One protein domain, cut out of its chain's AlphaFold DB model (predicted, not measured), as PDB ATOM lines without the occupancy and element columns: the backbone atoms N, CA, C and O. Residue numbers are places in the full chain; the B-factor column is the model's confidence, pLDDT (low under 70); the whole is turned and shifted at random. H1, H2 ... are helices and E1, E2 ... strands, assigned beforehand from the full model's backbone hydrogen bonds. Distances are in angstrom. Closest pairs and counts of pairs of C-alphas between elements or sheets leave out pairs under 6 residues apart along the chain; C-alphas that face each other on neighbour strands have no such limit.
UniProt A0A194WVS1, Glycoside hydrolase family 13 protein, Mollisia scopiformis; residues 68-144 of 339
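What this domain is: This is residues 68 to 144 of the 339 residues of the protein "Glycoside hydrolase family 13 protein" of Mollisia scopiformis (UniProt A0A194WVS1). A small hairpin of strands, E1 and E2, and the longer helix H3 after it make one end; a long stretch without named elements, residues 77 to 112, loops out to the other, with short H1 and H2 between. Residues 139 to 144 stick out. The 77 printed residues, 34 in named elements, under half, run H1, H2, E1, E2, H3: mixed, helices and strands, the sheet antiparallel. The whole is only just loose, close to compact, radius of gyration of the C-alphas 13.8 A, spanning 38 by 29 by 23 A.

Where its parts are: E1 is residues 113 to 117, from (-10.142, 0.732, -0.400), and E2 122 to 126. H3, 128 to 143, measures 22.0 A, ending at (-4.718, 26.842, -9.057). H1 is 68 to 71, H2 73 to 76.

How they stand to each other: E1 and E2 are antiparallel at 136 degrees; N 115 and O 124 are 2.9 A apart, within hydrogen-bond range. The closest C-alphas of E1 and H3, Asp 117 and Ala 131, are 6.7 A apart. H3 touches H2 with residues 128 to 129 alone, closest C-alphas Ser 129 and Phe 76, 5.1 A. H1 and H2 are close but not clearly touching, closest C-alphas Tyr 68 and Phe 76, 6.7 A. H3 has every O i to N i+4 pair within range; H1 and H2 are too short for one.

The domain as a whole: The C-alphas farthest apart, Pro 83 and Phe 144, are 40.7 A apart. The printed part has no cut; the link H2 to E1 is long. Residues 86, 93 and 137 to 144 have pLDDT under 70.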
ATOM      1  N   TYR A  68      -1.248   5.122 -12.216       83.31
ATOM      2  CA  TYR A  68      -1.900   4.086 -11.406       83.31
ATOM      3  C   TYR A  68      -2.266   2.845 -12.215       83.31
ATOM      4  O   TYR A  68      -2.330   1.761 -11.633       83.31
ATOM      5  N   VAL A  69      -2.329   2.949 -13.547       84.69
ATOM      6  CA  VAL A  69      -2.460   1.787 -14.443       84.69
ATOM      7  C   VAL A  69      -1.320   0.769 -14.284       84.69
ATOM      8  O   VAL A  69      -1.485  -0.386 -14.666       84.69
ATOM      9  N   TYR A  70      -0.169   1.165 -13.729       84.12
ATOM     10  CA  TYR A  70       0.986   0.279 -13.539       84.12
ATOM     11  C   TYR A  70       1.209  -0.143 -12.089       84.12
ATOM     12  O   TYR A  70       1.749  -1.221 -11.847       84.12
ATOM     13  N   ILE A  71       0.845   0.708 -11.127       83.94
ATOM     14  CA  ILE A  71       1.227   0.519  -9.718       83.94
ATOM     15  C   ILE A  71       0.059   0.140  -8.807       83.94
ATOM     16  O   ILE A  71       0.292  -0.385  -7.722       83.94
ATOM     17  N   ALA A  72      -1.180   0.414  -9.218       85.38
ATOM     18  CA  ALA A  72      -2.366   0.211  -8.390       85.38
ATOM     19  C   ALA A  72      -3.620  -0.033  -9.247       85.38
ATOM     20  O   ALA A  72      -4.692   0.478  -8.929       85.38
ATOM     21  N   PHE A  73      -3.482  -0.797 -10.337       88.19
ATOM     22  CA  PHE A  73      -4.525  -0.940 -11.357       88.19
ATOM     23  C   PHE A  73      -5.885  -1.283 -10.744       88.19
ATOM     24  O   PHE A  73      -6.831  -0.523 -10.910       88.19
ATOM     25  N   ASP A  74      -5.962  -2.366  -9.969       87.31
ATOM     26  CA  ASP A  74      -7.239  -2.895  -9.475       87.31
ATOM     27  C   ASP A  74      -7.960  -1.951  -8.499       87.31
ATOM     28  O   ASP A  74      -9.164  -2.099  -8.289       87.31
ATOM     29  N   GLN A  75      -7.247  -0.971  -7.928       87.31
ATOM     30  CA  GLN A  75      -7.809   0.054  -7.041       87.31
ATOM     31  C   GLN A  75      -8.425   1.232  -7.811       87.31
ATOM     32  O   GLN A  75      -9.350   1.872  -7.311       87.31
ATOM     33  N   PHE A  76      -7.905   1.543  -9.003       86.81
ATOM     34  CA  PHE A  76      -8.262   2.748  -9.764       86.81
ATOM     35  C   PHE A  76      -8.984   2.456 -11.079       86.81
ATOM     36  O   PHE A  76      -9.734   3.295 -11.571       86.81
ATOM     37  N   HIS A  77      -8.807   1.273 -11.655       88.88
ATOM     38  CA  HIS A  77      -9.295   0.943 -12.985       88.88
ATOM     39  C   HIS A  77     -10.027  -0.390 -12.992       88.88
ATOM     40  O   HIS A  77      -9.714  -1.298 -12.226       88.88
ATOM     41  N   ILE A  78     -11.020  -0.478 -13.870       89.06
ATOM     42  CA  ILE A  78     -11.751  -1.715 -14.142       89.06
ATOM     43  C   ILE A  78     -11.118  -2.461 -15.318       89.06
ATOM     44  O   ILE A  78     -10.570  -1.853 -16.244       89.06
ATOM     45  N   GLN A  79     -11.267  -3.780 -15.313       87.50
ATOM     46  CA  GLN A  79     -11.101  -4.666 -16.458       87.50
ATOM     47  C   GLN A  79     -12.493  -5.125 -16.907       87.50
ATOM     48  O   GLN A  79     -12.970  -6.161 -16.453       87.50
ATOM     49  N   PRO A  80     -13.169  -4.393 -17.817       85.50
ATOM     50  CA  PRO A  80     -14.579  -4.646 -18.123       85.50
ATOM     51  C   PRO A  80     -14.864  -6.077 -18.599       85.50
ATOM     52  O   PRO A  80     -15.957  -6.593 -18.395       85.50
ATOM     53  N   TYR A  81     -13.876  -6.717 -19.230       85.62
ATOM     54  CA  TYR A  81     -13.978  -8.069 -19.780       85.62
ATOM     55  C   TYR A  81     -13.499  -9.172 -18.824       85.62
ATOM     56  O   TYR A  81     -13.631 -10.345 -19.174       85.62
ATOM     57  N   ASP A  82     -12.937  -8.837 -17.659       84.81
ATOM     58  CA  ASP A  82     -12.558  -9.836 -16.659       84.81
ATOM     59  C   ASP A  82     -13.789 -10.186 -15.806       84.81
ATOM     60  O   ASP A  82     -14.295  -9.333 -15.072       84.81
ATOM     61  N   PRO A  83     -14.293 -11.433 -15.865       77.44
ATOM     62  CA  PRO A  83     -15.435 -11.851 -15.056       77.44
ATOM     63  C   PRO A  83     -15.155 -11.829 -13.545       77.44
ATOM     64  O   PRO A  83     -16.098 -11.941 -12.764       77.44
ATOM     65  N   ASN A  84     -13.890 -11.710 -13.132       80.06
ATOM     66  CA  ASN A  84     -13.485 -11.649 -11.731       80.06
ATOM     67  C   ASN A  84     -13.273 -10.219 -11.220       80.06
ATOM     68  O   ASN A  84     -12.991 -10.070 -10.033       80.06
ATOM     69  N   ASP A  85     -13.399  -9.187 -12.064       77.88
ATOM     70  CA  ASP A  85     -13.299  -7.798 -11.613       77.88
ATOM     71  C   ASP A  85     -14.652  -7.331 -11.031       77.88
ATOM     72  O   ASP A  85     -15.642  -7.222 -11.772       77.88
ATOM     73  N   PRO A  86     -14.744  -7.094  -9.706       66.81
ATOM     74  CA  PRO A  86     -15.996  -6.746  -9.058       66.81
ATOM     75  C   PRO A  86     -16.453  -5.319  -9.418       66.81
ATOM     76  O   PRO A  86     -16.083  -4.338  -8.784       66.81
ATOM     77  N   GLY A  87     -17.379  -5.227 -10.373       70.00
ATOM     78  CA  GLY A  87     -18.334  -4.119 -10.499       70.00
ATOM     79  C   GLY A  87     -17.897  -2.872 -11.291       70.00
ATOM     80  O   GLY A  87     -16.732  -2.637 -11.570       70.00
ATOM     81  N   ASP A  88     -18.903  -2.071 -11.676       76.44
ATOM     82  CA  ASP A  88     -18.846  -0.881 -12.560       76.44
ATOM     83  C   ASP A  88     -18.477  -1.141 -14.037       76.44
ATOM     84  O   ASP A  88     -18.289  -0.215 -14.823       76.44
ATOM     85  N   ASN A  89     -18.452  -2.413 -14.448       81.88
ATOM     86  CA  ASN A  89     -18.066  -2.848 -15.797       81.88
ATOM     87  C   ASN A  89     -19.071  -2.490 -16.898       81.88
ATOM     88  O   ASN A  89     -18.738  -2.602 -18.074       81.88
ATOM     89  N   TRP A  90     -20.283  -2.061 -16.548       81.19
ATOM     90  CA  TRP A  90     -21.382  -1.841 -17.490       81.19
ATOM     91  C   TRP A  90     -21.614  -0.351 -17.763       81.19
ATOM     92  O   TRP A  90     -21.369   0.517 -16.916       81.19
ATOM     93  N   GLN A  91     -22.067  -0.035 -18.974       75.69
ATOM     94  CA  GLN A  91     -22.446   1.326 -19.345       75.69
ATOM     95  C   GLN A  91     -23.766   1.719 -18.675       75.69
ATOM     96  O   GLN A  91     -24.703   0.935 -18.615       75.69
ATOM     97  N   SER A  92     -23.857   2.963 -18.207       70.62
ATOM     98  CA  SER A  92     -25.046   3.476 -17.510       70.62
ATOM     99  C   SER A  92     -26.252   3.730 -18.421       70.62
ATOM    100  O   SER A  92     -27.367   3.838 -17.927       70.62
ATOM    101  N   HIS A  93     -26.038   3.855 -19.734       67.56
ATOM    102  CA  HIS A  93     -27.064   4.254 -20.706       67.56
ATOM    103  C   HIS A  93     -27.417   3.152 -21.718       67.56
ATOM    104  O   HIS A  93     -28.219   3.389 -22.623       67.56
ATOM    105  N   ARG A  94     -26.800   1.965 -21.613       70.12
ATOM    106  CA  ARG A  94     -27.017   0.837 -22.528       70.12
ATOM    107  C   ARG A  94     -26.980  -0.486 -21.780       70.12
ATOM    108  O   ARG A  94     -25.955  -0.851 -21.208       70.12
ATOM    109  N   ASP A  95     -28.085  -1.214 -21.861       78.62
ATOM    110  CA  ASP A  95     -28.214  -2.529 -21.246       78.62
ATOM    111  C   ASP A  95     -27.231  -3.525 -21.863       78.62
ATOM    112  O   ASP A  95     -27.042  -3.575 -23.081       78.62
ATOM    113  N   ASN A  96     -26.618  -4.345 -21.007       80.69
ATOM    114  CA  ASN A  96     -25.704  -5.422 -21.390       80.69
ATOM    115  C   ASN A  96     -24.520  -4.986 -22.274       80.69
ATOM    116  O   ASN A  96     -23.938  -5.817 -22.975       80.69
ATOM    117  N   GLN A  97     -24.126  -3.711 -22.228       82.88
ATOM    118  CA  GLN A  97     -22.903  -3.245 -22.869       82.88
ATOM    119  C   GLN A  97     -21.828  -2.963 -21.819       82.88
ATOM    120  O   GLN A  97     -22.013  -2.138 -20.923       82.88
ATOM    121  N   LEU A  98     -20.690  -3.644 -21.945       86.56
ATOM    122  CA  LEU A  98     -19.515  -3.371 -21.125       86.56
ATOM    123  C   LEU A  98     -18.926  -1.995 -21.469       86.56
ATOM    124  O   LEU A  98     -19.049  -1.492 -22.593       86.56
ATOM    125  N   ARG A  99     -18.292  -1.362 -20.486       83.50
ATOM    126  CA  ARG A  99     -17.525  -0.136 -20.684       83.50
ATOM    127  C   ARG A  99     -16.336  -0.418 -21.593       83.50
ATOM    128  O   ARG A  99     -15.722  -1.478 -21.529       83.50
ATOM    129  N   ASP A 100     -16.021   0.564 -22.420       80.62
ATOM    130  CA  ASP A 100     -14.824   0.577 -23.248       80.62
ATOM    131  C   ASP A 100     -13.971   1.782 -22.838       80.62
ATOM    132  O   ASP A 100     -14.492   2.858 -22.538       80.62
ATOM    133  N   GLY A 101     -12.657   1.584 -22.790       73.44
ATOM    134  CA  GLY A 101     -11.680   2.626 -22.489       73.44
ATOM    135  C   GLY A 101     -11.375   3.532 -23.684       73.44
ATOM    136  O   GLY A 101     -10.651   4.506 -23.524       73.44
ATOM    137  N   TYR A 102     -11.879   3.242 -24.890       75.56
ATOM    138  CA  TYR A 102     -11.664   4.077 -26.086       75.56
ATOM    139  C   TYR A 102     -10.178   4.449 -26.317       75.56
ATOM    140  O   TYR A 102      -9.843   5.571 -26.682       75.56
ATOM    141  N   GLY A 103      -9.265   3.499 -26.087       73.50
ATOM    142  CA  GLY A 103      -7.811   3.705 -26.179       73.50
ATOM    143  C   GLY A 103      -7.098   3.975 -24.845       73.50
ATOM    144  O   GLY A 103      -5.876   3.853 -24.797       73.50
ATOM    145  N   GLY A 104      -7.838   4.253 -23.765       81.81
ATOM    146  CA  GLY A 104      -7.338   4.394 -22.393       81.81
ATOM    147  C   GLY A 104      -7.796   3.282 -21.438       81.81
ATOM    148  O   GLY A 104      -8.075   2.147 -21.848       81.81
ATOM    149  N   ARG A 105      -7.837   3.596 -20.136       85.19
ATOM    150  CA  ARG A 105      -8.379   2.734 -19.071       85.19
ATOM    151  C   ARG A 105      -9.608   3.363 -18.423       85.19
ATOM    152  O   ARG A 105      -9.586   4.525 -18.029       85.19
ATOM    153  N   SER A 106     -10.665   2.568 -18.273       86.19
ATOM    154  CA  SER A 106     -11.867   2.973 -17.546       86.19
ATOM    155  C   SER A 106     -11.605   2.995 -16.039       86.19
ATOM    156  O   SER A 106     -10.955   2.099 -15.500       86.19
ATOM    157  N   TRP A 107     -12.125   4.010 -15.356       85.19
ATOM    158  CA  TRP A 107     -11.976   4.176 -13.909       85.19
ATOM    159  C   TRP A 107     -12.926   3.281 -13.106       85.19
ATOM    160  O   TRP A 107     -14.055   3.026 -13.527       85.19
ATOM    161  N   LYS A 108     -12.474   2.847 -11.923       85.88
ATOM    162  CA  LYS A 108     -13.246   2.070 -10.944       85.88
ATOM    163  C   LYS A 108     -13.740   2.974  -9.828       85.88
ATOM    164  O   LYS A 108     -12.940   3.500  -9.057       85.88
ATOM    165  N   TYR A 109     -15.052   3.167  -9.736       81.94
ATOM    166  CA  TYR A 109     -15.631   4.188  -8.858       81.94
ATOM    167  C   TYR A 109     -16.315   3.669  -7.598       81.94
ATOM    168  O   TYR A 109     -16.543   4.451  -6.681       81.94
ATOM    169  N   ILE A 110     -16.629   2.377  -7.538       82.25
ATOM    170  CA  ILE A 110     -17.427   1.801  -6.445       82.25
ATOM    171  C   ILE A 110     -16.615   0.927  -5.484       82.25
ATOM    172  O   ILE A 110     -17.145   0.480  -4.470       82.25
ATOM    173  N   GLU A 111     -15.330   0.703  -5.769       82.56
ATOM    174  CA  GLU A 111     -14.463  -0.131  -4.935       82.56
ATOM    175  C   GLU A 111     -14.040   0.622  -3.679       82.56
ATOM    176  O   GLU A 111     -13.480   1.719  -3.755       82.56
ATOM    177  N   ASN A 112     -14.322   0.042  -2.515       88.25
ATOM    178  CA  ASN A 112     -13.871   0.577  -1.237       88.25
ATOM    179  C   ASN A 112     -12.444   0.110  -0.968       88.25
ATOM    180  O   ASN A 112     -12.175  -1.083  -0.891       88.25
ATOM    181  N   THR A 113     -11.528   1.044  -0.746       89.25
ATOM    182  CA  THR A 113     -10.142   0.732  -0.400       89.25
ATOM    183  C   THR A 113      -9.734   1.511   0.842       89.25
ATOM    184  O   THR A 113      -9.874   2.731   0.901       89.25
ATOM    185  N   THR A 114      -9.196   0.815   1.844       94.19
ATOM    186  CA  THR A 114      -8.545   1.463   2.990       94.19
ATOM    187  C   THR A 114      -7.183   1.986   2.545       94.19
ATOM    188  O   THR A 114      -6.230   1.218   2.426       94.19
ATOM    189  N   THR A 115      -7.087   3.284   2.267       87.88
ATOM    190  CA  THR A 115      -5.865   3.923   1.757       87.88
ATOM    191  C   THR A 115      -5.767   5.381   2.216       87.88
ATOM    192  O   THR A 115      -6.592   5.863   2.989       87.88
ATOM    193  N   TYR A 116      -4.709   6.076   1.809       82.31
ATOM    194  CA  TYR A 116      -4.513   7.495   2.089       82.31
ATOM    195  C   TYR A 116      -5.560   8.347   1.357       82.31
ATOM    196  O   TYR A 116      -5.628   8.331   0.128       82.31
ATOM    197  N   ASP A 117      -6.348   9.116   2.109       82.31
ATOM    198  CA  ASP A 117      -7.250  10.122   1.559       82.31
ATOM    199  C   ASP A 117      -6.509  11.460   1.390       82.31
ATOM    200  O   ASP A 117      -6.181  12.109   2.391       82.31
ATOM    201  N   PRO A 118      -6.283  11.936   0.153       70.94
ATOM    202  CA  PRO A 118      -5.611  13.207  -0.091       70.94
ATOM    203  C   PRO A 118      -6.378  14.417   0.452       70.94
ATOM    204  O   PRO A 118      -5.767  15.466   0.650       70.94
ATOM    205  N   LYS A 119      -7.690  14.303   0.703       72.62
ATOM    206  CA  LYS A 119      -8.501  15.408   1.226       72.62
ATOM    207  C   LYS A 119      -8.292  15.625   2.724       72.62
ATOM    208  O   LYS A 119      -8.145  16.764   3.158       72.62
ATOM    209  N   SER A 120      -8.318  14.557   3.518       79.00
ATOM    210  CA  SER A 120      -8.133  14.622   4.976       79.00
ATOM    211  C   SER A 120      -6.677  14.457   5.424       79.00
ATOM    212  O   SER A 120      -6.337  14.837   6.545       79.00
ATOM    213  N   GLY A 121      -5.817  13.887   4.577       79.69
ATOM    214  CA  GLY A 121      -4.437  13.541   4.914       79.69
ATOM    215  C   GLY A 121      -4.304  12.314   5.824       79.69
ATOM    216  O   GLY A 121      -3.245  12.112   6.414       79.69
ATOM    217  N   GLN A 122      -5.365  11.517   5.981       84.81
ATOM    218  CA  GLN A 122      -5.409  10.344   6.861       84.81
ATOM    219  C   GLN A 122      -5.633   9.055   6.066       84.81
ATOM    220  O   GLN A 122      -6.176   9.071   4.963       84.81
ATOM    221  N   THR A 123      -5.247   7.915   6.639       91.00
ATOM    222  CA  THR A 123      -5.623   6.601   6.101       91.00
ATOM    223  C   THR A 123      -7.052   6.263   6.516       91.00
ATOM    224  O   THR A 123      -7.339   6.146   7.706       91.00
ATOM    225  N   GLN A 124      -7.940   6.081   5.542       92.00
ATOM    226  CA  GLN A 124      -9.347   5.752   5.762       92.00
ATOM    227  C   GLN A 124      -9.927   4.991   4.561       92.00
ATOM    228  O   GLN A 124      -9.256   4.790   3.552       92.00
ATOM    229  N   VAL A 125     -11.176   4.538   4.667       93.50
ATOM    230  CA  VAL A 125     -11.872   3.913   3.535       93.50
ATOM    231  C   VAL A 125     -12.297   5.001   2.553       93.50
ATOM    232  O   VAL A 125     -13.043   5.909   2.921       93.50
ATOM    233  N   VAL A 126     -11.826   4.909   1.313       89.75
ATOM    234  CA  VAL A 126     -12.210   5.791   0.204       89.75
ATOM    235  C   VAL A 126     -12.472   4.979  -1.059       89.75
ATOM    236  O   VAL A 126     -12.064   3.824  -1.157       89.75
ATOM    237  N   HIS A 127     -13.089   5.619  -2.048       89.38
ATOM    238  CA  HIS A 127     -13.037   5.182  -3.440       89.38
ATOM    239  C   HIS A 127     -11.830   5.862  -4.105       89.38
ATOM    240  O   HIS A 127     -11.889   7.078  -4.330       89.38
ATOM    241  N   PRO A 128     -10.723   5.147  -4.390       86.50
ATOM    242  CA  PRO A 128      -9.465   5.771  -4.814       86.50
ATOM    243  C   PRO A 128      -9.620   6.666  -6.047       86.50
ATOM    244  O   PRO A 128      -9.153   7.807  -6.046       86.50
ATOM    245  N   SER A 129     -10.378   6.215  -7.049       84.88
ATOM    246  CA  SER A 129     -10.680   7.018  -8.238       84.88
ATOM    247  C   SER A 129     -11.457   8.291  -7.902       84.88
ATOM    248  O   SER A 129     -11.140   9.342  -8.451       84.88
ATOM    249  N   TRP A 130     -12.437   8.265  -6.988       83.69
ATOM    250  CA  TRP A 130     -13.133   9.496  -6.575       83.69
ATOM    251  C   TRP A 130     -12.185  10.474  -5.906       83.69
ATOM    252  O   TRP A 130     -12.168  11.646  -6.276       83.69
ATOM    253  N   ALA A 131     -11.381   9.996  -4.960       82.44
ATOM    254  CA  ALA A 131     -10.431  10.835  -4.248       82.44
ATOM    255  C   ALA A 131      -9.399  11.459  -5.205       82.44
ATOM    256  O   ALA A 131      -9.088  12.645  -5.088       82.44
ATOM    257  N   PHE A 132      -8.933  10.700  -6.202       81.69
ATOM    258  CA  PHE A 132      -8.033  11.191  -7.245       81.69
ATOM    259  C   PHE A 132      -8.667  12.291  -8.103       81.69
ATOM    260  O   PHE A 132      -8.075  13.361  -8.242       81.69
ATOM    261  N   HIS A 133      -9.880  12.079  -8.628       76.56
ATOM    262  CA  HIS A 133     -10.564  13.089  -9.446       76.56
ATOM    263  C   HIS A 133     -10.951  14.322  -8.628       76.56
ATOM    264  O   HIS A 133     -10.817  15.440  -9.115       76.56
ATOM    265  N   GLN A 134     -11.387  14.149  -7.377       74.50
ATOM    266  CA  GLN A 134     -11.678  15.262  -6.472       74.50
ATOM    267  C   GLN A 134     -10.420  16.071  -6.153       74.50
ATOM    268  O   GLN A 134     -10.476  17.297  -6.157       74.50
ATOM    269  N   GLY A 135      -9.288  15.406  -5.912       73.25
ATOM    270  CA  GLY A 135      -7.998  16.060  -5.708       73.25
ATOM    271  C   GLY A 135      -7.531  16.818  -6.949       73.25
ATOM    272  O   GLY A 135      -7.141  17.979  -6.837       73.25
ATOM    273  N   HIS A 136      -7.639  16.206  -8.133       70.94
ATOM    274  CA  HIS A 136      -7.326  16.856  -9.409       70.94
ATOM    275  C   HIS A 136      -8.229  18.055  -9.677       70.94
ATOM    276  O   HIS A 136      -7.727  19.119 -10.018       70.94
ATOM    277  N   LEU A 137      -9.540  17.916  -9.474       64.00
ATOM    278  CA  LEU A 137     -10.491  19.006  -9.644       64.00
ATOM    279  C   LEU A 137     -10.227  20.126  -8.638       64.00
ATOM    280  O   LEU A 137     -10.216  21.287  -9.019       64.00
ATOM    281  N   HIS A 138      -9.977  19.805  -7.370       64.69
ATOM    282  CA  HIS A 138      -9.645  20.804  -6.359       64.69
ATOM    283  C   HIS A 138      -8.348  21.536  -6.704       64.69
ATOM    284  O   HIS A 138      -8.317  22.759  -6.635       64.69
ATOM    285  N   ARG A 139      -7.291  20.811  -7.097       59.84
ATOM    286  CA  ARG A 139      -6.028  21.402  -7.558       59.84
ATOM    287  C   ARG A 139      -6.267  22.286  -8.775       59.84
ATOM    288  O   ARG A 139      -5.821  23.422  -8.777       59.84
ATOM    289  N   TRP A 140      -7.023  21.799  -9.755       59.28
ATOM    290  CA  TRP A 140      -7.331  22.535 -10.971       59.28
ATOM    291  C   TRP A 140      -8.121  23.815 -10.673       59.28
ATOM    292  O   TRP A 140      -7.698  24.890 -11.058       59.28
ATOM    293  N   MET A 141      -9.196  23.729  -9.892       57.31
ATOM    294  CA  MET A 141     -10.025  24.880  -9.516       57.31
ATOM    295  C   MET A 141      -9.302  25.872  -8.594       57.31
ATOM    296  O   MET A 141      -9.554  27.069  -8.675       57.31
ATOM    297  N   SER A 142      -8.440  25.386  -7.693       54.56
ATOM    298  CA  SER A 142      -7.708  26.237  -6.739       54.56
ATOM    299  C   SER A 142      -6.514  26.935  -7.379       54.56
ATOM    300  O   SER A 142      -6.175  28.045  -6.979       54.56
ATOM    301  N   ASP A 143      -5.866  26.283  -8.345       51.72
ATOM    302  CA  ASP A 143      -4.718  26.842  -9.057       51.72
ATOM    303  C   ASP A 143      -5.138  27.650 -10.290       51.72
ATOM    304  O   ASP A 143      -4.465  28.610 -10.655       51.72
ATOM    305  N   PHE A 144      -6.234  27.250 -10.934       50.88
ATOM    306  CA  PHE A 144      -6.727  27.785 -12.195       50.88
ATOM    307  C   PHE A 144      -8.227  28.052 -12.063       50.88
ATOM    308  O   PHE A 144      -9.004  27.366 -12.707       50.88
TER     309      PHE A 144